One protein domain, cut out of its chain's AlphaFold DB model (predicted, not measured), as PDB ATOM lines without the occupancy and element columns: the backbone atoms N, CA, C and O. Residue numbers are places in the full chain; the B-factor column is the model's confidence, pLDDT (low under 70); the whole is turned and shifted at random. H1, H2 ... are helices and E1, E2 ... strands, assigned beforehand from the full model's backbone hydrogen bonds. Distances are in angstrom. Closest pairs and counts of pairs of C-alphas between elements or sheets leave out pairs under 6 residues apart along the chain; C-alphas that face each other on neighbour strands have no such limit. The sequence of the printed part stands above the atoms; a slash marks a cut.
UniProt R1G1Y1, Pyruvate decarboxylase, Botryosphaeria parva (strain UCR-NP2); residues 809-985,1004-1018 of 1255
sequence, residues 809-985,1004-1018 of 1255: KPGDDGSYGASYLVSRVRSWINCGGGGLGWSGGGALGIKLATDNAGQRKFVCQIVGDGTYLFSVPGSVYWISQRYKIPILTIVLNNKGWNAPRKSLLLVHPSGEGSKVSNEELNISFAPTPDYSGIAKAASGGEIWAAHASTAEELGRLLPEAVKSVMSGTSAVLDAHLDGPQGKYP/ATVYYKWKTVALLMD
ATOM      1  N   LYS A 809     199.989 188.795 153.071       84.06
ATOM      2  CA  LYS A 809     200.651 188.618 154.380       84.06
ATOM      3  C   LYS A 809     199.877 189.308 155.524       84.06
ATOM      4  O   LYS A 809     199.151 190.264 155.248       84.06
ATOM      5  N   PRO A 810     200.004 188.842 156.783       84.06
ATOM      6  CA  PRO A 810     199.512 189.573 157.952       84.06
ATOM      7  C   PRO A 810     200.445 190.754 158.284       84.06
ATOM      8  O   PRO A 810     201.549 190.834 157.742       84.06
ATOM      9  N   GLY A 811     200.002 191.652 159.166       79.12
ATOM     10  CA  GLY A 811     200.844 192.698 159.753       79.12
ATOM     11  C   GLY A 811     201.692 192.179 160.919       79.12
ATOM     12  O   GLY A 811     201.352 191.173 161.546       79.12
ATOM     13  N   ASP A 812     202.781 192.886 161.231       81.12
ATOM     14  CA  ASP A 812     203.697 192.541 162.334       81.12
ATOM     15  C   ASP A 812     203.038 192.662 163.727       81.12
ATOM     16  O   ASP A 812     203.514 192.082 164.700       81.12
ATOM     17  N   ASP A 813     201.913 193.377 163.818       74.62
ATOM     18  CA  ASP A 813     201.058 193.513 165.005       74.62
ATOM     19  C   ASP A 813     200.015 192.382 165.154       74.62
ATOM     20  O   ASP A 813     199.184 192.412 166.061       74.62
ATOM     21  N   GLY A 814     200.019 191.392 164.254       75.19
ATOM     22  CA  GLY A 814     199.039 190.300 164.216       75.19
ATOM     23  C   GLY A 814     197.687 190.671 163.592       75.19
ATOM     24  O   GLY A 814     196.795 189.814 163.513       75.19
ATOM     25  N   SER A 815     197.526 191.914 163.119       75.56
ATOM     26  CA  SER A 815     196.379 192.326 162.309       75.56
ATOM     27  C   SER A 815     196.438 191.710 160.905       75.56
ATOM     28  O   SER A 815     197.459 191.171 160.463       75.56
ATOM     29  N   TYR A 816     195.324 191.760 160.172       74.25
ATOM     30  CA  TYR A 816     195.285 191.269 158.800       74.25
ATOM     31  C   TYR A 816     194.326 192.065 157.911       74.25
ATOM     32  O   TYR A 816     193.188 192.363 158.270       74.25
ATOM     33  N   GLY A 817     194.793 192.361 156.697       72.94
ATOM     34  CA  GLY A 817     193.974 192.949 155.646       72.94
ATOM     35  C   GLY A 817     193.177 191.902 154.862       72.94
ATOM     36  O   GLY A 817     193.479 190.703 154.865       72.94
ATOM     37  N   ALA A 818     192.194 192.370 154.088       68.62
ATOM     38  CA  ALA A 818     191.348 191.513 153.253       68.62
ATOM     39  C   ALA A 818     192.136 190.640 152.249       68.62
ATOM     40  O   ALA A 818     191.659 189.576 151.869       68.62
ATOM     41  N   SER A 819     193.341 191.048 151.833       71.31
ATOM     42  CA  SER A 819     194.212 190.256 150.948       71.31
ATOM     43  C   SER A 819     194.801 189.009 151.626       71.31
ATOM     44  O   SER A 819     194.881 187.966 150.980       71.31
ATOM     45  N   TYR A 820     195.141 189.073 152.921       74.88
ATOM     46  CA  TYR A 820     195.544 187.900 153.710       74.88
ATOM     47  C   TYR A 820     194.355 186.979 153.974       74.88
ATOM     48  O   TYR A 820     194.436 185.780 153.725       74.88
ATOM     49  N   LEU A 821     193.210 187.529 154.393       72.75
ATOM     50  CA  LEU A 821     191.994 186.730 154.560       72.75
ATOM     51  C   LEU A 821     191.640 185.999 153.255       72.75
ATOM     52  O   LEU A 821     191.440 184.789 153.266       72.75
ATOM     53  N   VAL A 822     191.669 186.695 152.114       69.69
ATOM     54  CA  VAL A 822     191.452 186.087 150.793       69.69
ATOM     55  C   VAL A 822     192.529 185.064 150.424       69.69
ATOM     56  O   VAL A 822     192.198 184.125 149.711       69.69
ATOM     57  N   SER A 823     193.777 185.154 150.899       69.62
ATOM     58  CA  SER A 823     194.787 184.110 150.645       69.62
ATOM     59  C   SER A 823     194.544 182.851 151.488       69.62
ATOM     60  O   SER A 823     194.548 181.750 150.940       69.62
ATOM     61  N   ARG A 824     194.216 183.010 152.780       71.19
ATOM     62  CA  ARG A 824     193.791 181.925 153.693       71.19
ATOM     63  C   ARG A 824     192.487 181.249 153.262       71.19
ATOM     64  O   ARG A 824     192.263 180.082 153.566       71.19
ATOM     65  N   VAL A 825     191.644 181.988 152.550       64.62
ATOM     66  CA  VAL A 825     190.385 181.526 151.961       64.62
ATOM     67  C   VAL A 825     190.603 180.889 150.581       64.62
ATOM     68  O   VAL A 825     189.996 179.864 150.294       64.62
ATOM     69  N   ARG A 826     191.503 181.417 149.737       58.75
ATOM     70  CA  ARG A 826     191.763 180.927 148.363       58.75
ATOM     71  C   ARG A 826     192.288 179.499 148.277       58.75
ATOM     72  O   ARG A 826     192.085 178.876 147.243       58.75
ATOM     73  N   SER A 827     192.893 178.954 149.333       48.75
ATOM     74  CA  SER A 827     193.189 177.513 149.410       48.75
ATOM     75  C   SER A 827     191.929 176.630 149.393       48.75
ATOM     76  O   SER A 827     192.049 175.412 149.338       48.75
ATOM     77  N   TRP A 828     190.739 177.241 149.430       42.66
ATOM     78  CA  TRP A 828     189.435 176.585 149.452       42.66
ATOM     79  C   TRP A 828     188.399 177.209 148.484       42.66
ATOM     80  O   TRP A 828     187.286 176.712 148.442       42.66
ATOM     81  N   ILE A 829     188.670 178.306 147.747       38.62
ATOM     82  CA  ILE A 829     187.597 179.172 147.175       38.62
ATOM     83  C   ILE A 829     187.982 179.953 145.889       38.62
ATOM     84  O   ILE A 829     189.098 180.459 145.765       38.62
ATOM     85  N   ASN A 830     187.007 180.145 144.980       32.41
ATOM     86  CA  ASN A 830     187.019 181.043 143.794       32.41
ATOM     87  C   ASN A 830     185.728 181.917 143.740       32.41
ATOM     88  O   ASN A 830     184.828 181.580 144.485       32.41
ATOM     89  N   CYS A 831     185.623 183.012 142.951       35.06
ATOM     90  CA  CYS A 831     184.702 184.177 143.147       35.06
ATOM     91  C   CYS A 831     183.384 184.283 142.301       35.06
ATOM     92  O   CYS A 831     183.287 183.661 141.249       35.06
ATOM     93  N   GLY A 832     182.428 185.159 142.704       32.56
ATOM     94  CA  GLY A 832     181.313 185.667 141.853       32.56
ATOM     95  C   GLY A 832     180.078 186.293 142.565       32.56
ATOM     96  O   GLY A 832     179.491 185.654 143.441       32.56
ATOM     97  N   GLY A 833     179.657 187.514 142.175       31.05
ATOM     98  CA  GLY A 833     178.325 188.108 142.470       31.05
ATOM     99  C   GLY A 833     178.253 189.656 142.586       31.05
ATOM    100  O   GLY A 833     179.270 190.338 142.667       31.05
ATOM    101  N   GLY A 834     177.041 190.253 142.523       36.38
ATOM    102  CA  GLY A 834     176.888 191.673 142.108       36.38
ATOM    103  C   GLY A 834     176.031 192.660 142.934       36.38
ATOM    104  O   GLY A 834     176.184 193.871 142.736       36.38
ATOM    105  N   GLY A 835     175.134 192.212 143.821       42.81
ATOM    106  CA  GLY A 835     174.123 193.070 144.478       42.81
ATOM    107  C   GLY A 835     174.194 193.096 146.009       42.81
ATOM    108  O   GLY A 835     174.620 192.117 146.627       42.81
ATOM    109  N   LEU A 836     173.749 194.200 146.630       57.81
ATOM    110  CA  LEU A 836     173.550 194.269 148.086       57.81
ATOM    111  C   LEU A 836     172.332 193.427 148.494       57.81
ATOM    112  O   LEU A 836     171.351 193.354 147.753       57.81
ATOM    113  N   GLY A 837     172.416 192.753 149.643       66.81
ATOM    114  CA  GLY A 837     171.368 191.871 150.176       66.81
ATOM    115  C   GLY A 837     171.114 190.570 149.401       66.81
ATOM    116  O   GLY A 837     170.514 189.644 149.933       66.81
ATOM    117  N   TRP A 838     171.629 190.445 148.179       81.06
ATOM    118  CA  TRP A 838     171.504 189.238 147.357       81.06
ATOM    119  C   TRP A 838     172.156 187.989 147.987       81.06
ATOM    120  O   TRP A 838     171.746 186.866 147.705       81.06
ATOM    121  N   SER A 839     173.161 188.174 148.852       78.88
ATOM    122  CA  SER A 839     174.111 187.131 149.265       78.88
ATOM    123  C   SER A 839     173.498 185.895 149.898       78.88
ATOM    124  O   SER A 839     173.698 184.801 149.375       78.88
ATOM    125  N   GLY A 840     172.740 186.062 150.981       85.88
ATOM    126  CA  GLY A 840     172.213 184.934 151.741       85.88
ATOM    127  C   GLY A 840     171.295 184.041 150.912       85.88
ATOM    128  O   GLY A 840     171.465 182.827 150.896       85.88
ATOM    129  N   GLY A 841     170.366 184.635 150.158       89.19
ATOM    130  CA  GLY A 841     169.529 183.871 149.235       89.19
ATOM    131  C   GLY A 841     170.341 183.261 148.089       89.19
ATOM    132  O   GLY A 841     170.235 182.062 147.842       89.19
ATOM    133  N   GLY A 842     171.204 184.049 147.439       88.38
ATOM    134  CA  GLY A 842     172.029 183.600 146.313       88.38
ATOM    135  C   GLY A 842     172.895 182.383 146.648       88.38
ATOM    136  O   GLY A 842     172.891 181.405 145.903       88.38
ATOM    137  N   ALA A 843     173.561 182.390 147.806       89.12
ATOM    138  CA  ALA A 843     174.382 181.276 148.276       89.12
ATOM    139  C   ALA A 843     173.566 179.997 148.528       89.12
ATOM    140  O   ALA A 843     173.983 178.915 148.113       89.12
ATOM    141  N   LEU A 844     172.379 180.103 149.136       94.19
ATOM    142  CA  LEU A 844     171.499 178.947 149.336       94.19
ATOM    143  C   LEU A 844     170.923 178.418 148.011       94.19
ATOM    144  O   LEU A 844     170.800 177.207 147.842       94.19
ATOM    145  N   GLY A 845     170.619 179.299 147.053       92.38
ATOM    146  CA  GLY A 845     170.196 178.924 145.700       92.38
ATOM    147  C   GLY A 845     171.276 178.163 144.927       92.38
ATOM    148  O   GLY A 845     171.005 177.112 144.348       92.38
ATOM    149  N   ILE A 846     172.518 178.651 144.985       88.56
ATOM    150  CA  ILE A 846     173.710 178.026 144.389       88.56
ATOM    151  C   ILE A 846     174.015 176.666 145.045       88.56
ATOM    152  O   ILE A 846     174.332 175.695 144.349       88.56
ATOM    153  N   LYS A 847     173.842 176.551 146.370       89.88
ATOM    154  CA  LYS A 847     173.963 175.275 147.090       89.88
ATOM    155  C   LYS A 847     172.904 174.266 146.637       89.88
ATOM    156  O   LYS A 847     173.263 173.198 146.145       89.88
ATOM    157  N   LEU A 848     171.622 174.644 146.691       92.94
ATOM    158  CA  LEU A 848     170.503 173.814 146.224       92.94
ATOM    159  C   LEU A 848     170.684 173.335 144.781       92.94
ATOM    160  O   LEU A 848     170.418 172.172 144.487       92.94
ATOM    161  N   ALA A 849     171.160 174.204 143.887       88.38
ATOM    162  CA  ALA A 849     171.399 173.858 142.493       88.38
ATOM    163  C   ALA A 849     172.407 172.710 142.327       88.38
ATOM    164  O   ALA A 849     172.178 171.810 141.518       88.38
ATOM    165  N   THR A 850     173.486 172.686 143.116       85.25
ATOM    166  CA  THR A 850     174.501 171.621 143.018       85.25
ATOM    167  C   THR A 850     174.214 170.388 143.849       85.25
ATOM    168  O   THR A 850     174.603 169.291 143.446       85.25
ATOM    169  N   ASP A 851     173.476 170.520 144.948       87.69
ATOM    170  CA  ASP A 851     172.902 169.369 145.641       87.69
ATOM    171  C   ASP A 851     171.878 168.653 144.738       87.69
ATOM    172  O   ASP A 851     171.880 167.424 144.654       87.69
ATOM    173  N   ASN A 852     171.067 169.406 143.982       87.12
ATOM    174  CA  ASN A 852     170.105 168.861 143.018       87.12
ATOM    175  C   ASN A 852     170.766 168.314 141.737       87.12
ATOM    176  O   ASN A 852     170.247 167.370 141.151       87.12
ATOM    177  N   ALA A 853     171.922 168.846 141.331       83.50
ATOM    178  CA  ALA A 853     172.764 168.262 140.280       83.50
ATOM    179  C   ALA A 853     173.581 167.035 140.755       83.50
ATOM    180  O   ALA A 853     174.404 166.524 140.001       83.50
ATOM    181  N   GLY A 854     173.419 166.593 142.009       81.62
ATOM    182  CA  GLY A 854     174.151 165.466 142.606       81.62
ATOM    183  C   GLY A 854     175.605 165.763 142.996       81.62
ATOM    184  O   GLY A 854     176.204 164.994 143.739       81.62
ATOM    185  N   GLN A 855     176.155 166.897 142.554       74.50
ATOM    186  CA  GLN A 855     177.551 167.300 142.741       74.50
ATOM    187  C   GLN A 855     177.890 167.717 144.183       74.50
ATOM    188  O   GLN A 855     179.048 167.672 144.578       74.50
ATOM    189  N   ARG A 856     176.889 168.169 144.952       80.69
ATOM    190  CA  ARG A 856     176.982 168.535 146.380       80.69
ATOM    191  C   ARG A 856     178.142 169.465 146.769       80.69
ATOM    192  O   ARG A 856     178.660 169.377 147.883       80.69
ATOM    193  N   LYS A 857     178.512 170.388 145.876       80.75
ATOM    194  CA  LYS A 857     179.676 171.280 146.008       80.75
ATOM    195  C   LYS A 857     179.725 171.995 147.369       80.75
ATOM    196  O   LYS A 857     178.684 172.326 147.952       80.75
ATOM    197  N   PHE A 858     180.933 172.293 147.846       81.81
ATOM    198  CA  PHE A 858     181.124 173.214 148.972       81.81
ATOM    199  C   PHE A 858     180.812 174.650 148.530       81.81
ATOM    200  O   PHE A 858     181.245 175.070 147.456       81.81
ATOM    201  N   VAL A 859     180.075 175.392 149.363       81.81
ATOM    202  CA  VAL A 859     179.636 176.767 149.092       81.81
ATOM    203  C   VAL A 859     180.095 177.681 150.217       81.81
ATOM    204  O   VAL A 859     179.725 177.492 151.377       81.81
ATOM    205  N   CYS A 860     180.849 178.714 149.854       82.38
ATOM    206  CA  CYS A 860     181.151 179.828 150.740       82.38
ATOM    207  C   CYS A 860     180.502 181.105 150.212       82.38
ATOM    208  O   CYS A 860     180.538 181.378 149.016       82.38
ATOM    209  N   GLN A 861     179.947 181.899 151.114       82.75
ATOM    210  CA  GLN A 861     179.582 183.286 150.927       82.75
ATOM    211  C   GLN A 861     180.686 184.172 151.522       82.75
ATOM    212  O   GLN A 861     181.112 183.942 152.653       82.75
ATOM    213  N   ILE A 862     181.119 185.214 150.810       80.00
ATOM    214  CA  ILE A 862     181.946 186.286 151.393       80.00
ATOM    215  C   ILE A 862     181.219 187.614 151.192       80.00
ATOM    216  O   ILE A 862     180.728 187.906 150.097       80.00
ATOM    217  N   VAL A 863     181.082 188.391 152.266       81.44
ATOM    218  CA  VAL A 863     180.133 189.510 152.322       81.44
ATOM    219  C   VAL A 863     180.611 190.604 153.281       81.44
ATOM    220  O   VAL A 863     181.134 190.299 154.344       81.44
ATOM    221  N   GLY A 864     180.430 191.883 152.942       80.56
ATOM    222  CA  GLY A 864     180.673 192.985 153.886       80.56
ATOM    223  C   GLY A 864     179.610 193.052 154.988       80.56
ATOM    224  O   GLY A 864     178.445 192.773 154.715       80.56
ATOM    225  N   ASP A 865     179.987 193.469 156.195       83.75
ATOM    226  CA  ASP A 865     179.098 193.696 157.352       83.75
ATOM    227  C   ASP A 865     177.720 194.318 157.020       83.75
ATOM    228  O   ASP A 865     176.675 193.716 157.270       83.75
ATOM    229  N   GLY A 866     177.679 195.481 156.365       82.50
ATOM    230  CA  GLY A 866     176.419 196.118 155.965       82.50
ATOM    231  C   GLY A 866     175.655 195.348 154.888       82.50
ATOM    232  O   GLY A 866     174.429 195.384 154.846       82.50
ATOM    233  N   THR A 867     176.365 194.603 154.039       81.88
ATOM    234  CA  THR A 867     175.753 193.755 153.003       81.88
ATOM    235  C   THR A 867     175.100 192.512 153.610       81.88
ATOM    236  O   THR A 867     174.053 192.084 153.130       81.88
ATOM    237  N   TYR A 868     175.682 191.979 154.689       86.50
ATOM    238  CA  TYR A 868     175.144 190.863 155.461       86.50
ATOM    239  C   TYR A 868     173.815 191.232 156.130       86.50
ATOM    240  O   TYR A 868     172.862 190.463 156.046       86.50
ATOM    241  N   LEU A 869     173.701 192.431 156.717       88.81
ATOM    242  CA  LEU A 869     172.428 192.917 157.267       88.81
ATOM    243  C   LEU A 869     171.344 193.040 156.185       88.81
ATOM    244  O   LEU A 869     170.227 192.560 156.376       88.81
ATOM    245  N   PHE A 870     171.688 193.606 155.021       85.50
ATOM    246  CA  PHE A 870     170.764 193.699 153.887       85.50
ATOM    247  C   PHE A 870     170.308 192.333 153.345       85.50
ATOM    248  O   PHE A 870     169.309 192.291 152.631       85.50
ATOM    249  N   SER A 871     170.989 191.218 153.657       85.50
ATOM    250  CA  SER A 871     170.585 189.890 153.168       85.50
ATOM    251  C   SER A 871     169.503 189.200 153.997       85.50
ATOM    252  O   SER A 871     169.236 188.025 153.775       85.50
ATOM    253  N   VAL A 872     168.888 189.904 154.955       93.94
ATOM    254  CA  VAL A 872     167.854 189.374 155.866       93.94
ATOM    255  C   VAL A 872     168.326 188.068 156.542       93.94
ATOM    256  O   VAL A 872     167.693 187.018 156.403       93.94
ATOM    257  N   PRO A 873     169.461 188.095 157.275       94.88
ATOM    258  CA  PRO A 873     170.140 186.889 157.761       94.88
ATOM    259  C   PRO A 873     169.252 186.013 158.660       94.88
ATOM    260  O   PRO A 873     169.389 184.792 158.649       94.88
ATOM    261  N   GLY A 874     168.275 186.610 159.355       96.38
ATOM    262  CA  GLY A 874     167.248 185.882 160.108       96.38
ATOM    263  C   GLY A 874     166.416 184.906 159.262       96.38
ATOM    264  O   GLY A 874     166.127 183.801 159.705       96.38
ATOM    265  N   SER A 875     166.084 185.278 158.024       96.62
ATOM    266  CA  SER A 875     165.391 184.399 157.073       96.62
ATOM    267  C   SER A 875     166.365 183.382 156.463       96.62
ATOM    268  O   SER A 875     166.086 182.185 156.439       96.62
ATOM    269  N   VAL A 876     167.558 183.835 156.060       96.56
ATOM    270  CA  VAL A 876     168.605 183.008 155.426       96.56
ATOM    271  C   VAL A 876     168.979 181.798 156.282       96.56
ATOM    272  O   VAL A 876     168.898 180.665 155.810       96.56
ATOM    273  N   TYR A 877     169.364 181.996 157.545       97.19
ATOM    274  CA  TYR A 877     169.852 180.883 158.368       97.19
ATOM    275  C   TYR A 877     168.731 179.997 158.918       97.19
ATOM    276  O   TYR A 877     168.961 178.806 159.131       97.19
ATOM    277  N   TRP A 878     167.502 180.517 159.023       97.75
ATOM    278  CA  TRP A 878     166.314 179.693 159.254       97.75
ATOM    279  C   TRP A 878     166.048 178.750 158.071       97.75
ATOM    280  O   TRP A 878     165.908 177.546 158.272       97.75
ATOM    281  N   ILE A 879     166.057 179.263 156.830       97.81
ATOM    282  CA  ILE A 879     165.911 178.450 155.608       97.81
ATOM    283  C   ILE A 879     167.047 177.416 155.528       97.81
ATOM    284  O   ILE A 879     166.791 176.229 155.332       97.81
ATOM    285  N   SER A 880     168.294 177.853 155.732       96.88
ATOM    286  CA  SER A 880     169.489 177.004 155.691       96.88
ATOM    287  C   SER A 880     169.407 175.821 156.664       96.88
ATOM    288  O   SER A 880     169.637 174.683 156.253       96.88
ATOM    289  N   GLN A 881     169.011 176.060 157.921       96.50
ATOM    290  CA  GLN A 881     168.863 175.007 158.932       96.50
ATOM    291  C   GLN A 881     167.628 174.125 158.688       96.50
ATOM    292  O   GLN A 881     167.716 172.904 158.834       96.50
ATOM    293  N   ARG A 882     166.489 174.710 158.286       96.38
ATOM    294  CA  ARG A 882     165.230 173.984 158.023       96.38
ATOM    295  C   ARG A 882     165.347 173.010 156.854       96.38
ATOM    296  O   ARG A 882     164.857 171.891 156.950       96.38
ATOM    297  N   TYR A 883     165.974 173.441 155.762       96.38
ATOM    298  CA  TYR A 883     166.093 172.663 154.526       96.38
ATOM    299  C   TYR A 883     167.451 171.961 154.377       96.38
ATOM    300  O   TYR A 883     167.684 171.314 153.360       96.38
ATOM    301  N   LYS A 884     168.331 172.072 155.388       95.38
ATOM    302  CA  LYS A 884     169.687 171.496 155.426       95.38
ATOM    303  C   LYS A 884     170.495 171.833 154.170       95.38
ATOM    304  O   LYS A 884     170.974 170.964 153.450       95.38
ATOM    305  N   ILE A 885     170.642 173.140 153.950       95.75
ATOM    306  CA  ILE A 885     171.385 173.760 152.847       95.75
ATOM    307  C   ILE A 885     172.667 174.385 153.439       95.75
ATOM    308  O   ILE A 885     172.641 175.566 153.809       95.75
ATOM    309  N   PRO A 886     173.759 173.614 153.627       94.38
ATOM    310  CA  PRO A 886     174.938 174.071 154.358       94.38
ATOM    311  C   PRO A 886     175.813 175.019 153.528       94.38
ATOM    312  O   PRO A 886     176.253 174.666 152.432       94.38
ATOM    313  N   ILE A 887     176.105 176.199 154.084       92.56
ATOM    314  CA  ILE A 887     177.013 177.209 153.517       92.56
ATOM    315  C   ILE A 887     177.957 177.771 154.594       92.56
ATOM    316  O   ILE A 887     177.583 177.869 155.766       92.56
ATOM    317  N   LEU A 888     179.170 178.169 154.203       92.81
ATOM    318  CA  LEU A 888     180.080 178.969 155.036       92.81
ATOM    319  C   LEU A 888     179.877 180.451 154.718       92.81
ATOM    320  O   LEU A 888     180.123 180.835 153.588       92.81
ATOM    321  N   THR A 889     179.531 181.309 155.671       92.00
ATOM    322  CA  THR A 889     179.537 182.765 155.465       92.00
ATOM    323  C   THR A 889     180.689 183.414 156.213       92.00
ATOM    324  O   THR A 889     180.764 183.330 157.435       92.00
ATOM    325  N   ILE A 890     181.550 184.125 155.488       88.69
ATOM    326  CA  ILE A 890     182.588 184.985 156.061       88.69
ATOM    327  C   ILE A 890     182.113 186.436 155.956       88.69
ATOM    328  O   ILE A 890     181.944 186.967 154.852       88.69
ATOM    329  N   VAL A 891     181.881 187.070 157.106       88.62
ATOM    330  CA  VAL A 891     181.504 188.485 157.207       88.62
ATOM    331  C   VAL A 891     182.771 189.324 157.334       88.62
ATOM    332  O   VAL A 891     183.606 189.067 158.192       88.62
ATOM    333  N   LEU A 892     182.924 190.318 156.462       85.81
ATOM    334  CA  LEU A 892     184.041 191.257 156.446       85.81
ATOM    335  C   LEU A 892     183.658 192.497 157.248       85.81
ATOM    336  O   LEU A 892     183.034 193.426 156.723       85.81
ATOM    337  N   ASN A 893     184.019 192.492 158.525       86.00
ATOM    338  CA  ASN A 893     183.604 193.496 159.490       86.00
ATOM    339  C   ASN A 893     184.648 194.612 159.573       86.00
ATOM    340  O   ASN A 893     185.710 194.462 160.172       86.00
ATOM    341  N   ASN A 894     184.340 195.728 158.912       81.38
ATOM    342  CA  ASN A 894     185.125 196.967 158.941       81.38
ATOM    343  C   ASN A 894     184.342 198.117 159.607       81.38
ATOM    344  O   ASN A 894     184.696 199.291 159.474       81.38
ATOM    345  N   LYS A 895     183.311 197.742 160.379       84.38
ATOM    346  CA  LYS A 895     182.520 198.569 161.294       84.38
ATOM    347  C   LYS A 895     181.686 199.658 160.615       84.38
ATOM    348  O   LYS A 895     181.375 200.664 161.250       84.38
ATOM    349  N   GLY A 896     181.283 199.465 159.355       82.62
ATOM    350  CA  GLY A 896     180.359 200.388 158.687       82.62
ATOM    351  C   GLY A 896     180.495 200.513 157.172       82.62
ATOM    352  O   GLY A 896     181.329 199.889 156.517       82.62
ATOM    353  N   TRP A 897     179.679 201.393 156.593       80.25
ATOM    354  CA  TRP A 897     179.650 201.682 155.161       80.25
ATOM    355  C   TRP A 897     180.840 202.549 154.711       80.25
ATOM    356  O   TRP A 897     180.692 203.676 154.238       80.25
ATOM    357  N   ASN A 898     182.046 201.982 154.753       79.19
ATOM    358  CA  ASN A 898     183.262 202.599 154.214       79.19
ATOM    359  C   ASN A 898     183.221 202.810 152.679       79.19
ATOM    360  O   ASN A 898     184.070 203.513 152.125       79.19
ATOM    361  N   ALA A 899     182.229 202.244 151.976       71.88
ATOM    362  CA  ALA A 899     182.030 202.449 150.540       71.88
ATOM    363  C   ALA A 899     181.604 203.900 150.185       71.88
ATOM    364  O   ALA A 899     182.342 204.565 149.447       71.88
ATOM    365  N   PRO A 900     180.503 204.446 150.750       80.56
ATOM    366  CA  PRO A 900     180.163 205.868 150.713       80.56
ATOM    367  C   PRO A 900     181.306 206.856 150.973       80.56
ATOM    368  O   PRO A 900     181.383 207.852 150.256       80.56
ATOM    369  N   ARG A 901     182.225 206.600 151.925       83.31
ATOM    370  CA  ARG A 901     183.360 207.520 152.167       83.31
ATOM    371  C   ARG A 901     184.202 207.726 150.910       83.31
ATOM    372  O   ARG A 901     184.559 208.861 150.615       83.31
ATOM    373  N   LYS A 902     184.517 206.674 150.146       76.25
ATOM    374  CA  LYS A 902     185.330 206.861 148.931       76.25
ATOM    375  C   LYS A 902     184.520 207.487 147.790       76.25
ATOM    376  O   LYS A 902     185.081 208.281 147.046       76.25
ATOM    377  N   SER A 903     183.205 207.243 147.709       81.19
ATOM    378  CA  SER A 903     182.317 207.974 146.785       81.19
ATOM    379  C   SER A 903     182.337 209.477 147.068       81.19
ATOM    380  O   SER A 903     182.464 210.284 146.152       81.19
ATOM    381  N   LEU A 904     182.264 209.847 148.349       86.25
ATOM    382  CA  LEU A 904     182.377 211.223 148.823       86.25
ATOM    383  C   LEU A 904     183.747 211.826 148.481       86.25
ATOM    384  O   LEU A 904     183.798 212.940 147.973       86.25
ATOM    385  N   LEU A 905     184.847 211.094 148.685       84.50
ATOM    386  CA  LEU A 905     186.199 211.564 148.349       84.50
ATOM    387  C   LEU A 905     186.438 211.728 146.837       84.50
ATOM    388  O   LEU A 905     187.207 212.603 146.454       84.50
ATOM    389  N   LEU A 906     185.760 210.960 145.976       81.75
ATOM    390  CA  LEU A 906     185.825 211.133 144.514       81.75
ATOM    391  C   LEU A 906     185.153 212.428 144.016       81.75
ATOM    392  O   LEU A 906     185.454 212.876 142.912       81.75
ATOM    393  N   VAL A 907     184.247 213.025 144.801       86.75
ATOM    394  CA  VAL A 907     183.479 214.233 144.418       86.75
ATOM    395  C   VAL A 907     183.878 215.461 145.249       86.75
ATOM    396  O   VAL A 907     183.893 216.587 144.753       86.75
ATOM    397  N   HIS A 908     184.231 215.253 146.517       89.12
ATOM    398  CA  HIS A 908     184.566 216.283 147.499       89.12
ATOM    399  C   HIS A 908     185.843 215.921 148.292       89.12
ATOM    400  O   HIS A 908     185.795 215.864 149.523       89.12
ATOM    401  N   PRO A 909     187.003 215.710 147.633       87.69
ATOM    402  CA  PRO A 909     188.243 215.289 148.302       87.69
ATOM    403  C   PRO A 909     188.712 216.264 149.400       87.69
ATOM    404  O   PRO A 909     189.329 215.851 150.378       87.69
ATOM    405  N   SER A 910     188.379 217.552 149.279       89.19
ATOM    406  CA  SER A 910     188.729 218.626 150.224       89.19
ATOM    407  C   SER A 910     187.529 219.259 150.954       89.19
ATOM    408  O   SER A 910     187.708 220.223 151.706       89.19
ATOM    409  N   GLY A 911     186.307 218.751 150.741       89.62
ATOM    410  CA  GLY A 911     185.097 219.253 151.406       89.62
ATOM    411  C   GLY A 911     185.022 218.842 152.880       89.62
ATOM    412  O   GLY A 911     185.760 217.967 153.316       89.62
ATOM    413  N   GLU A 912     184.117 219.425 153.671       89.75
ATOM    414  CA  GLU A 912     184.052 219.133 155.120       89.75
ATOM    415  C   GLU A 912     183.880 217.639 155.436       89.75
ATOM    416  O   GLU A 912     184.491 217.128 156.372       89.75
ATOM    417  N   GLY A 913     183.145 216.910 154.592       85.38
ATOM    418  CA  GLY A 913     182.968 215.464 154.715       85.38
ATOM    419  C   GLY A 913     184.256 214.628 154.585       85.38
ATOM    420  O   GLY A 913     184.289 213.503 155.077       85.38
ATOM    421  N   SER A 914     185.335 215.148 153.981       85.06
ATOM    422  CA  SER A 914     186.625 214.437 153.945       85.06
ATOM    423  C   SER A 914     187.418 214.550 155.252       85.06
ATOM    424  O   SER A 914     188.303 213.735 155.499       85.06
ATOM    425  N   LYS A 915     187.067 215.512 156.117       85.81
ATOM    426  CA  LYS A 915     187.824 215.915 157.318       85.81
ATOM    427  C   LYS A 915     187.289 215.310 158.623       85.81
ATOM    428  O   LYS A 915     187.829 215.584 159.695       85.81
ATOM    429  N   VAL A 916     186.204 214.540 158.543       83.69
ATOM    430  CA  VAL A 916     185.419 214.052 159.688       83.69
ATOM    431  C   VAL A 916     185.355 212.520 159.742       83.69
ATOM    432  O   VAL A 916     185.553 211.838 158.731       83.69
ATOM    433  N   SER A 917     185.093 211.985 160.935       81.62
ATOM    434  CA  SER A 917     185.013 210.553 161.284       81.62
ATOM    435  C   SER A 917     183.869 209.796 160.584       81.62
ATOM    436  O   SER A 917     183.033 210.393 159.904       81.62
ATOM    437  N   ASN A 918     183.843 208.459 160.678       83.94
ATOM    438  CA  ASN A 918     182.753 207.649 160.102       83.94
ATOM    439  C   ASN A 918     181.435 207.859 160.866       83.94
ATOM    440  O   ASN A 918     180.351 207.754 160.293       83.94
ATOM    441  N   GLU A 919     181.547 208.192 162.145       87.12
ATOM    442  CA  GLU A 919     180.486 208.540 163.076       87.12
ATOM    443  C   GLU A 919     179.868 209.892 162.683       87.12
ATOM    444  O   GLU A 919     178.666 209.965 162.438       87.12
ATOM    445  N   GLU A 920     180.689 210.937 162.500       87.50
ATOM    446  CA  GLU A 920     180.250 212.252 161.992       87.50
ATOM    447  C   GLU A 920     179.614 212.153 160.582       87.50
ATOM    448  O   GLU A 920     178.681 212.893 160.274       87.50
ATOM    449  N   LEU A 921     180.062 211.212 159.734       88.00
ATOM    450  CA  LEU A 921     179.445 210.926 158.428       88.00
ATOM    451  C   LEU A 921     178.165 210.070 158.489       88.00
ATOM    452  O   LEU A 921     177.529 209.898 157.452       88.00
ATOM    453  N   ASN A 922     177.765 209.547 159.654       90.44
ATOM    454  CA  ASN A 922     176.639 208.610 159.811       90.44
ATOM    455  C   ASN A 922     176.785 207.323 158.960       90.44
ATOM    456  O   ASN A 922     175.806 206.775 158.458       90.44
ATOM    457  N   ILE A 923     178.024 206.841 158.793       87.00
ATOM    458  CA  ILE A 923     178.357 205.589 158.081       87.00
ATOM    459  C   ILE A 923     179.032 204.541 158.975       87.00
ATOM    460  O   ILE A 923     179.311 203.441 158.504       87.00
ATOM    461  N   SER A 924     179.308 204.865 160.240       86.88
ATOM    462  CA  SER A 924     179.761 203.905 161.254       86.88
ATOM    463  C   SER A 924     178.606 203.050 161.773       86.88
ATOM    464  O   SER A 924     177.474 203.518 161.878       86.88
ATOM    465  N   PHE A 925     178.911 201.808 162.144       86.56
ATOM    466  CA  PHE A 925     178.010 200.895 162.848       86.56
ATOM    467  C   PHE A 925     178.414 200.665 164.309       86.56
ATOM    468  O   PHE A 925     177.955 199.704 164.912       86.56
ATOM    469  N   ALA A 926     179.288 201.486 164.897       82.81
ATOM    470  CA  ALA A 926     179.626 201.357 166.314       82.81
ATOM    471  C   ALA A 926     178.418 201.726 167.218       82.81
ATOM    472  O   ALA A 926     177.861 202.812 167.044       82.81
ATOM    473  N   PRO A 927     178.028 200.895 168.212       84.50
ATOM    474  CA  PRO A 927     178.556 199.567 168.548       84.50
ATOM    475  C   PRO A 927     178.070 198.472 167.580       84.50
ATOM    476  O   PRO A 927     176.875 198.331 167.329       84.50
ATOM    477  N   THR A 928     179.007 197.674 167.061       84.94
ATOM    478  CA  THR A 928     178.746 196.702 165.987       84.94
ATOM    479  C   THR A 928     177.786 195.583 166.415       84.94
ATOM    480  O   THR A 928     178.015 194.989 167.471       84.94
ATOM    481  N   PRO A 929     176.780 195.225 165.591       89.50
ATOM    482  CA  PRO A 929     175.956 194.036 165.804       89.50
ATOM    483  C   PRO A 929     176.777 192.742 165.877       89.50
ATOM    484  O   PRO A 929     177.762 192.590 165.155       89.50
ATOM    485  N   ASP A 930     176.320 191.770 166.670       91.94
ATOM    486  CA  ASP A 930     176.839 190.398 166.616       91.94
ATOM    487  C   ASP A 930     176.277 189.677 165.383       91.94
ATOM    488  O   ASP A 930     175.223 189.032 165.414       91.94
ATOM    489  N   TYR A 931     176.989 189.805 164.262       93.19
ATOM    490  CA  TYR A 931     176.617 189.168 163.003       93.19
ATOM    491  C   TYR A 931     176.529 187.641 163.132       93.19
ATOM    492  O   TYR A 931     175.633 187.032 162.543       93.19
ATOM    493  N   SER A 932     177.405 187.032 163.936       94.44
ATOM    494  CA  SER A 932     177.454 185.583 164.155       94.44
ATOM    495  C   SER A 932     176.264 185.091 165.000       94.44
ATOM    496  O   SER A 932     175.594 184.118 164.643       94.44
ATOM    497  N   GLY A 933     175.917 185.826 166.060       96.06
ATOM    498  CA  GLY A 933     174.793 185.554 166.949       96.06
ATOM    499  C   GLY A 933     173.432 185.725 166.285       96.06
ATOM    500  O   GLY A 933     172.523 184.950 166.580       96.06
ATOM    501  N   ILE A 934     173.287 186.647 165.323       96.25
ATOM    502  CA  ILE A 934     172.063 186.762 164.508       96.25
ATOM    503  C   ILE A 934     171.795 185.456 163.746       96.25
ATOM    504  O   ILE A 934     170.668 184.958 163.757       96.25
ATOM    505  N   ALA A 935     172.821 184.862 163.127       95.88
ATOM    506  CA  ALA A 935     172.685 183.562 162.470       95.88
ATOM    507  C   ALA A 935     172.393 182.443 163.475       95.88
ATOM    508  O   ALA A 935     171.542 181.585 163.227       95.88
ATOM    509  N   LYS A 936     173.054 182.477 164.639       96.88
ATOM    510  CA  LYS A 936     172.842 181.493 165.703       96.88
ATOM    511  C   LYS A 936     171.407 181.502 166.216       96.88
ATOM    512  O   LYS A 936     170.771 180.451 166.195       96.88
ATOM    513  N   ALA A 937     170.859 182.667 166.555       97.31
ATOM    514  CA  ALA A 937     169.461 182.823 166.946       97.31
ATOM    515  C   ALA A 937     168.495 182.338 165.847       97.31
ATOM    516  O   ALA A 937     167.595 181.549 166.125       97.31
ATOM    517  N   ALA A 938     168.728 182.731 164.590       96.62
ATOM    518  CA  ALA A 938     167.903 182.342 163.443       96.62
ATOM    519  C   ALA A 938     167.871 180.825 163.172       96.62
ATOM    520  O   ALA A 938     166.854 180.287 162.743       96.62
ATOM    521  N   SER A 939     168.979 180.132 163.451       95.56
ATOM    522  CA  SER A 939     169.095 178.671 163.345       95.56
ATOM    523  C   SER A 939     168.544 177.895 164.553       95.56
ATOM    524  O   SER A 939     168.610 176.668 164.562       95.56
ATOM    525  N   GLY A 940     168.042 178.574 165.592       93.94
ATOM    526  CA  GLY A 940     167.636 177.939 166.853       93.94
ATOM    527  C   GLY A 940     168.801 177.528 167.767       93.94
ATOM    528  O   GLY A 940     168.603 176.735 168.680       93.94
ATOM    529  N   GLY A 941     170.007 178.058 167.536       94.44
ATOM    530  CA  GLY A 941     171.234 177.743 168.282       94.44
ATOM    531  C   GLY A 941     172.201 176.792 167.567       94.44
ATOM    532  O   GLY A 941     173.345 176.661 168.000       94.44
ATOM    533  N   GLU A 942     171.751 176.178 166.473       92.88
ATOM    534  CA  GLU A 942     172.339 174.995 165.830       92.88
ATOM    535  C   GLU A 942     173.517 175.271 164.884       92.88
ATOM    536  O   GLU A 942     174.326 174.381 164.627       92.88
ATOM    537  N   ILE A 943     173.612 176.480 164.325       95.31
ATOM    538  CA  ILE A 943     174.681 176.849 163.389       95.31
ATOM    539  C   ILE A 943     176.028 177.011 164.110       95.31
ATOM    540  O   ILE A 943     176.089 177.475 165.256       95.31
ATOM    541  N   TRP A 944     177.133 176.721 163.419       97.69
ATOM    542  CA  TRP A 944     178.446 177.142 163.902       97.69
ATOM    543  C   TRP A 944     178.579 178.663 163.748       97.69
ATOM    544  O   TRP A 944     178.269 179.220 162.693       97.69
ATOM    545  N   ALA A 945     179.026 179.352 164.795       97.00
ATOM    546  CA  ALA A 945     179.129 180.808 164.821       97.00
ATOM    547  C   ALA A 945     180.322 181.244 165.680       97.00
ATOM    548  O   ALA A 945     180.435 180.808 166.828       97.00
ATOM    549  N   ALA A 946     181.183 182.103 165.132       96.25
ATOM    550  CA  ALA A 946     182.308 182.713 165.840       96.25
ATOM    551  C   ALA A 946     182.713 184.060 165.216       96.25
ATOM    552  O   ALA A 946     182.298 184.394 164.104       96.25
ATOM    553  N   HIS A 947     183.590 184.795 165.903       93.75
ATOM    554  CA  HIS A 947     184.296 185.965 165.378       93.75
ATOM    555  C   HIS A 947     185.819 185.761 165.458       93.75
ATOM    556  O   HIS A 947     186.295 184.998 166.296       93.75
ATOM    557  N   ALA A 948     186.583 186.446 164.605       90.25
ATOM    558  CA  ALA A 948     188.047 186.407 164.576       90.25
ATOM    559  C   ALA A 948     188.634 187.821 164.434       90.25
ATOM    560  O   ALA A 948     188.450 188.482 163.408       90.25
ATOM    561  N   SER A 949     189.368 188.259 165.454       87.38
ATOM    562  CA  SER A 949     189.995 189.581 165.573       87.38
ATOM    563  C   SER A 949     191.484 189.576 165.220       87.38
ATOM    564  O   SER A 949     192.017 190.619 164.850       87.38
ATOM    565  N   THR A 950     192.159 188.425 165.317       83.69
ATOM    566  CA  THR A 950     193.589 188.268 164.982       83.69
ATOM    567  C   THR A 950     193.822 187.263 163.851       83.69
ATOM    568  O   THR A 950     192.970 186.420 163.548       83.69
ATOM    569  N   ALA A 951     195.000 187.326 163.220       82.00
ATOM    570  CA  ALA A 951     195.394 186.367 162.185       82.00
ATOM    571  C   ALA A 951     195.500 184.917 162.716       82.00
ATOM    572  O   ALA A 951     195.248 183.968 161.971       82.00
ATOM    573  N   GLU A 952     195.824 184.744 164.003       85.38
ATOM    574  CA  GLU A 952     195.878 183.444 164.685       85.38
ATOM    575  C   GLU A 952     194.474 182.874 164.934       85.38
ATOM    576  O   GLU A 952     194.198 181.729 164.568       85.38
ATOM    577  N   GLU A 953     193.558 183.687 165.474       88.25
ATOM    578  CA  GLU A 953     192.156 183.302 165.674       88.25
ATOM    579  C   GLU A 953     191.513 182.873 164.353       88.25
ATOM    580  O   GLU A 953     190.909 181.804 164.284       88.25
ATOM    581  N   LEU A 954     191.709 183.656 163.286       84.00
ATOM    582  CA  LEU A 954     191.266 183.314 161.933       84.00
ATOM    583  C   LEU A 954     191.886 181.991 161.450       84.00
ATOM    584  O   LEU A 954     191.193 181.158 160.861       84.00
ATOM    585  N   GLY A 955     193.183 181.792 161.703       82.31
ATOM    586  CA  GLY A 955     193.920 180.584 161.339       82.31
ATOM    587  C   GLY A 955     193.366 179.310 161.981       82.31
ATOM    588  O   GLY A 955     193.347 178.271 161.318       82.31
ATOM    589  N   ARG A 956     192.875 179.399 163.225       92.38
ATOM    590  CA  ARG A 956     192.230 178.299 163.961       92.38
ATOM    591  C   ARG A 956     190.752 178.120 163.595       92.38
ATOM    592  O   ARG A 956     190.309 176.999 163.357       92.38
ATOM    593  N   LEU A 957     189.989 179.212 163.546       93.31
ATOM    594  CA  LEU A 957     188.529 179.193 163.410       93.31
ATOM    595  C   LEU A 957     188.044 178.860 161.994       93.31
ATOM    596  O   LEU A 957     187.011 178.210 161.846       93.31
ATOM    597  N   LEU A 958     188.766 179.262 160.943       86.81
ATOM    598  CA  LEU A 958     188.336 178.996 159.564       86.81
ATOM    599  C   LEU A 958     188.271 177.482 159.237       86.81
ATOM    600  O   LEU A 958     187.254 177.054 158.686       86.81
ATOM    601  N   PRO A 959     189.255 176.634 159.613       87.50
ATOM    602  CA  PRO A 959     189.129 175.176 159.511       87.50
ATOM    603  C   PRO A 959     187.944 174.575 160.287       87.50
ATOM    604  O   PRO A 959     187.300 173.652 159.790       87.50
ATOM    605  N   GLU A 960     187.628 175.093 161.479       94.25
ATOM    606  CA  GLU A 960     186.469 174.649 162.272       94.25
ATOM    607  C   GLU A 960     185.149 174.966 161.547       94.25
ATOM    608  O   GLU A 960     184.284 174.095 161.417       94.25
ATOM    609  N   ALA A 961     185.037 176.175 160.987       92.00
ATOM    610  CA  ALA A 961     183.894 176.621 160.195       92.00
ATOM    611  C   ALA A 961     183.689 175.763 158.929       92.00
ATOM    612  O   ALA A 961     182.581 175.294 158.662       92.00
ATOM    613  N   VAL A 962     184.764 175.494 158.176       87.25
ATOM    614  CA  VAL A 962     184.737 174.609 156.994       87.25
ATOM    615  C   VAL A 962     184.306 173.193 157.385       87.25
ATOM    616  O   VAL A 962     183.450 172.607 156.720       87.25
ATOM    617  N   LYS A 963     184.833 172.650 158.492       90.94
ATOM    618  CA  LYS A 963     184.468 171.315 158.989       90.94
ATOM    619  C   LYS A 963     182.981 171.216 159.348       90.94
ATOM    620  O   LYS A 963     182.365 170.206 159.013       90.94
ATOM    621  N   SER A 964     182.396 172.249 159.963       94.44
ATOM    622  CA  SER A 964     180.950 172.304 160.236       94.44
ATOM    623  C   SER A 964     180.134 172.148 158.948       94.44
ATOM    624  O   SER A 964     179.282 171.259 158.850       94.44
ATOM    625  N   VAL A 965     180.452 172.948 157.925       91.94
ATOM    626  CA  VAL A 965     179.727 172.972 156.641       91.94
ATOM    627  C   VAL A 965     179.860 171.645 155.901       91.94
ATOM    628  O   VAL A 965     178.863 171.114 155.416       91.94
ATOM    629  N   MET A 966     181.056 171.049 155.904       87.44
ATOM    630  CA  MET A 966     181.286 169.707 155.359       87.44
ATOM    631  C   MET A 966     180.558 168.597 156.137       87.44
ATOM    632  O   MET A 966     180.280 167.548 155.564       87.44
ATOM    633  N   SER A 967     180.204 168.817 157.410       91.81
ATOM    634  CA  SER A 967     179.366 167.899 158.199       91.81
ATOM    635  C   SER A 967     177.852 168.131 158.057       91.81
ATOM    636  O   SER A 967     177.067 167.412 158.667       91.81
ATOM    637  N   GLY A 968     177.430 169.098 157.231       91.75
ATOM    638  CA  GLY A 968     176.018 169.374 156.936       91.75
ATOM    639  C   GLY A 968     175.391 170.532 157.722       91.75
ATOM    640  O   GLY A 968     174.201 170.799 157.550       91.75
ATOM    641  N   THR A 969     176.174 171.251 158.533       95.56
ATOM    642  CA  THR A 969     175.712 172.390 159.342       95.56
ATOM    643  C   THR A 969     176.409 173.669 158.895       95.56
ATOM    644  O   THR A 969     177.635 173.756 158.947       95.56
ATOM    645  N   SER A 970     175.642 174.680 158.478       96.69
ATOM    646  CA  SER A 970     176.182 175.990 158.077       96.69
ATOM    647  C   SER A 970     177.108 176.611 159.133       96.69
ATOM    648  O   SER A 970     177.064 176.258 160.314       96.69
ATOM    649  N   ALA A 971     177.935 177.562 158.709       96.69
ATOM    650  CA  ALA A 971     178.854 178.276 159.587       96.69
ATOM    651  C   ALA A 971     178.875 179.774 159.273       96.69
ATOM    652  O   ALA A 971     178.829 180.154 158.104       96.69
ATOM    653  N   VAL A 972     178.996 180.626 160.293       96.69
ATOM    654  CA  VAL A 972     179.227 182.072 160.135       96.69
ATOM    655  C   VAL A 972     180.466 182.498 160.914       96.69
ATOM    656  O   VAL A 972     180.542 182.300 162.126       96.69
ATOM    657  N   LEU A 973     181.427 183.099 160.211       94.38
ATOM    658  CA  LEU A 973     182.657 183.652 160.771       94.38
ATOM    659  C   LEU A 973     182.686 185.172 160.569       94.38
ATOM    660  O   LEU A 973     182.779 185.651 159.439       94.38
ATOM    661  N   ASP A 974     182.612 185.920 161.666       93.81
ATOM    662  CA  ASP A 974     182.728 187.379 161.688       93.81
ATOM    663  C   ASP A 974     184.208 187.800 161.760       93.81
ATOM    664  O   ASP A 974     184.829 187.767 162.821       93.81
ATOM    665  N   ALA A 975     184.806 188.135 160.616       88.88
ATOM    666  CA  ALA A 975     186.222 188.474 160.489       88.88
ATOM    667  C   ALA A 975     186.423 189.994 160.613       88.88
ATOM    668  O   ALA A 975     186.069 190.757 159.707       88.88
ATOM    669  N   HIS A 976     186.984 190.440 161.741       87.38
ATOM    670  CA  HIS A 976     187.201 191.861 162.038       87.38
ATOM    671  C   HIS A 976     188.479 192.337 161.341       87.38
ATOM    672  O   HIS A 976     189.567 191.825 161.594       87.38
ATOM    673  N   LEU A 977     188.338 193.317 160.447       79.81
ATOM    674  CA  LEU A 977     189.424 193.845 159.620       79.81
ATOM    675  C   LEU A 977     190.055 195.093 160.243       79.81
ATOM    676  O   LEU A 977     189.360 195.920 160.831       79.81
ATOM    677  N   ASP A 978     191.366 195.256 160.044       68.50
ATOM    678  CA  ASP A 978     192.164 196.382 160.558       68.50
ATOM    679  C   ASP A 978     192.049 196.556 162.103       68.50
ATOM    680  O   ASP A 978     192.124 197.661 162.643       68.50
ATOM    681  N   GLY A 979     191.869 195.436 162.821       51.06
ATOM    682  CA  GLY A 979     191.864 195.347 164.286       51.06
ATOM    683  C   GLY A 979     190.618 195.927 164.983       51.06
ATOM    684  O   GLY A 979     189.702 196.456 164.349       51.06
ATOM    685  N   PRO A 980     190.548 195.869 166.329       41.38
ATOM    686  CA  PRO A 980     189.365 196.306 167.078       41.38
ATOM    687  C   PRO A 980     189.079 197.818 166.994       41.38
ATOM    688  O   PRO A 980     187.964 198.222 167.328       41.38
ATOM    689  N   GLN A 981     190.025 198.637 166.516       47.25
ATOM    690  CA  GLN A 981     189.853 200.081 166.284       47.25
ATOM    691  C   GLN A 981     189.310 200.413 164.876       47.25
ATOM    692  O   GLN A 981     188.633 201.426 164.712       47.25
ATOM    693  N   GLY A 982     189.556 199.559 163.873       52.50
ATOM    694  CA  GLY A 982     189.193 199.800 162.473       52.50
ATOM    695  C   GLY A 982     190.048 200.870 161.769       52.50
ATOM    696  O   GLY A 982     190.794 201.624 162.389       52.50
ATOM    697  N   LYS A 983     189.927 200.952 160.435       50.62
ATOM    698  CA  LYS A 983     190.846 201.720 159.563       50.62
ATOM    699  C   LYS A 983     190.851 203.246 159.756       50.62
ATOM    700  O   LYS A 983     191.801 203.909 159.352       50.62
ATOM    701  N   TYR A 984     189.786 203.812 160.319       52.97
ATOM    702  CA  TYR A 984     189.605 205.261 160.461       52.97
ATOM    703  C   TYR A 984     189.287 205.633 161.920       52.97
ATOM    704  O   TYR A 984     188.167 206.067 162.200       52.97
ATOM    705  N   PRO A 985     190.237 205.462 162.863       48.09
ATOM    706  CA  PRO A 985     190.028 205.856 164.252       48.09
ATOM    707  C   PRO A 985     189.742 207.363 164.326       48.09
ATOM    708  O   PRO A 985     190.401 208.156 163.653       48.09
ATOM    709  N   ALA A1004     192.043 200.143 144.101       27.33
ATOM    710  CA  ALA A1004     191.142 199.446 143.176       27.33
ATOM    711  C   ALA A1004     190.942 197.964 143.561       27.33
ATOM    712  O   ALA A1004     189.898 197.377 143.281       27.33
ATOM    713  N   THR A1005     191.913 197.368 144.265       29.27
ATOM    714  CA  THR A1005     191.894 195.968 144.716       29.27
ATOM    715  C   THR A1005     190.957 195.733 145.911       29.27
ATOM    716  O   THR A1005     190.643 194.580 146.206       29.27
ATOM    717  N   VAL A1006     190.493 196.791 146.590       29.11
ATOM    718  CA  VAL A1006     189.685 196.693 147.824       29.11
ATOM    719  C   VAL A1006     188.267 197.235 147.648       29.11
ATOM    720  O   VAL A1006     187.325 196.661 148.185       29.11
ATOM    721  N   TYR A1007     188.090 198.330 146.902       31.42
ATOM    722  CA  TYR A1007     186.818 199.068 146.883       31.42
ATOM    723  C   TYR A1007     185.650 198.325 146.217       31.42
ATOM    724  O   TYR A1007     184.493 198.536 146.564       31.42
ATOM    725  N   TYR A1008     185.972 197.451 145.267       28.64
ATOM    726  CA  TYR A1008     185.018 196.900 144.307       28.64
ATOM    727  C   TYR A1008     184.880 195.366 144.360       28.64
ATOM    728  O   TYR A1008     183.970 194.813 143.749       28.64
ATOM    729  N   LYS A1009     185.739 194.665 145.117       34.53
ATOM    730  CA  LYS A1009     185.687 193.196 145.284       34.53
ATOM    731  C   LYS A1009     184.500 192.691 146.111       34.53
ATOM    732  O   LYS A1009     184.269 191.491 146.140       34.53
ATOM    733  N   TRP A1010     183.808 193.582 146.823       36.12
ATOM    734  CA  TRP A1010     182.902 193.218 147.920       36.12
ATOM    735  C   TRP A1010     181.432 193.537 147.663       36.12
ATOM    736  O   TRP A1010     180.638 193.697 148.588       36.12
ATOM    737  N   LYS A1011     181.053 193.515 146.385       28.92
ATOM    738  CA  LYS A1011     179.756 192.949 146.028       28.92
ATOM    739  C   LYS A1011     179.810 191.451 146.349       28.92
ATOM    740  O   LYS A1011     180.796 190.796 146.042       28.92
ATOM    741  N   THR A1012     178.773 190.981 147.035       32.59
ATOM    742  CA  THR A1012     178.429 189.584 147.332       32.59
ATOM    743  C   THR A1012     179.159 188.524 146.507       32.59
ATOM    744  O   THR A1012     179.050 188.534 145.291       32.59
ATOM    745  N   VAL A1013     179.766 187.541 147.169       34.34
ATOM    746  CA  VAL A1013     180.450 186.410 146.525       34.34
ATOM    747  C   VAL A1013     179.794 185.091 146.970       34.34
ATOM    748  O   VAL A1013     179.709 184.896 148.178       34.34
ATOM    749  N   ALA A1014     179.332 184.215 146.060       30.38
ATOM    750  CA  ALA A1014     178.692 182.912 146.372       30.38
ATOM    751  C   ALA A1014     179.074 181.780 145.376       30.38
ATOM    752  O   ALA A1014     179.062 181.994 144.168       30.38
ATOM    753  N   LEU A1015     179.499 180.609 145.882       46.03
ATOM    754  CA  LEU A1015     180.628 179.862 145.279       46.03
ATOM    755  C   LEU A1015     180.490 178.334 145.241       46.03
ATOM    756  O   LEU A1015     179.627 177.805 145.920       46.03
ATOM    757  N   LEU A1016     181.367 177.625 144.510       30.22
ATOM    758  CA  LEU A1016     181.316 176.163 144.315       30.22
ATOM    759  C   LEU A1016     182.708 175.499 144.255       30.22
ATOM    760  O   LEU A1016     183.596 176.005 143.572       30.22
ATOM    761  N   MET A1017     182.864 174.322 144.877       29.92
ATOM    762  CA  MET A1017     184.019 173.415 144.707       29.92
ATOM    763  C   MET A1017     183.602 171.983 144.362       29.92
ATOM    764  O   MET A1017     182.739 171.436 145.053       29.92
ATOM    765  N   ASP A1018     184.280 171.327 143.414       24.08
ATOM    766  CA  ASP A1018     184.481 169.875 143.541       24.08
ATOM    767  C   ASP A1018     185.542 169.605 144.604       24.08
ATOM    768  O   ASP A1018     186.565 170.283 144.668       24.08
TER     769      ASP A1018
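What this domain is: This is residues 809 to 985 and 1004 to 1018 of the 1255 residues of the protein "Pyruvate decarboxylase" of Botryosphaeria parva (strain UCR-NP2) (UniProt R1G1Y1). A sheet of four parallel strands lies between two helical layers, with H2, H3 and H6 over one face and H1 and H7 over the other, while H4 packs on H2 and H6. Beyond the ends of the strands, H5 and the unnamed residues 908 to 930 reach far out along the longest axis. The printed part has 192 residues, in chain order H1 H2 E1 H3 H4 E2 H5 H6 E3 H7 E4 H8, with sheet order E1 E2 E4 E3; its class is mixed, helices and strands. It is compact, with a radius of gyration of the C-alphas of 16.8 A, yet elongated, spanning 55 by 33 by 30 A.

Where its parts are: H1 is residues 818 to 826, beginning at C-alpha 818 (191.348, 191.513, 153.253), and H2 is 839 to 852, 19.7 A long. E1 is 860 to 864, joined by a tight link with 0 residues between them to H3, 865 to 870; H4 is 873 to 883, 15.1 A. E2 is 888 to 893, 15.6 A; H5 is 898 to 907, 15.2 A; H6 is 931 to 938. E3 is 944 to 948, H7 is 951 to 966, 22.9 A, and E4 is 971 to 976, 16.1 A, ending at C-alpha 976 (187.201, 191.861, 162.038). H8 is 1004 to 1007.

How they stand to each other: N 890 and O 861 of E2 and E1 are 2.9 A apart, N 891 and O 973 of E2 and E4 2.9 A, and N 948 and O 974 of E3 and E4 2.8 A, within hydrogen-bond range. E1, H3 H4, E2 and E3, H7, E4 are strand-helix-strand units, parallel neighbour strands joined through helices; E2, H5 H6, E3 is a split one, with E4 between its strands; these crossovers are right-handed. H7 is over E4 and E3 at a height over the sheet of 8.2 A, its closest C-alphas to E4 being Ala 961 and Ala 971, 5.3 A. H2 is over E1 on the opposite face. H4 touches H6 at a steep tilt of 49 degrees, closest C-alphas Gly 874 and Ala 938, 4.9 A. H5 and H8 are close but not clearly touching, closest C-alphas Ala 899 and Tyr 1007, 6.9 A. Every O i to N i+4 pair is within hydrogen-bond range in H1, H2 and H3; H4 has 6 of 7, H5 4 of 6, H6 3 of 4 and H7 10 of 12, and H8 is too short for one.

The domain as a whole: The C-alphas farthest apart, Gly 854 and Glu 912, are 56.0 A apart. Residues 986 to 1003 are not printed, and C-alphas 985 and 1004 are 22.1 A apart. The links H1 to H2 and H5 to H6 are long. Mean pLDDT of the printed part is 78.6; 39 residues are under 70, among them 825 to 837 and 1004 to 1018.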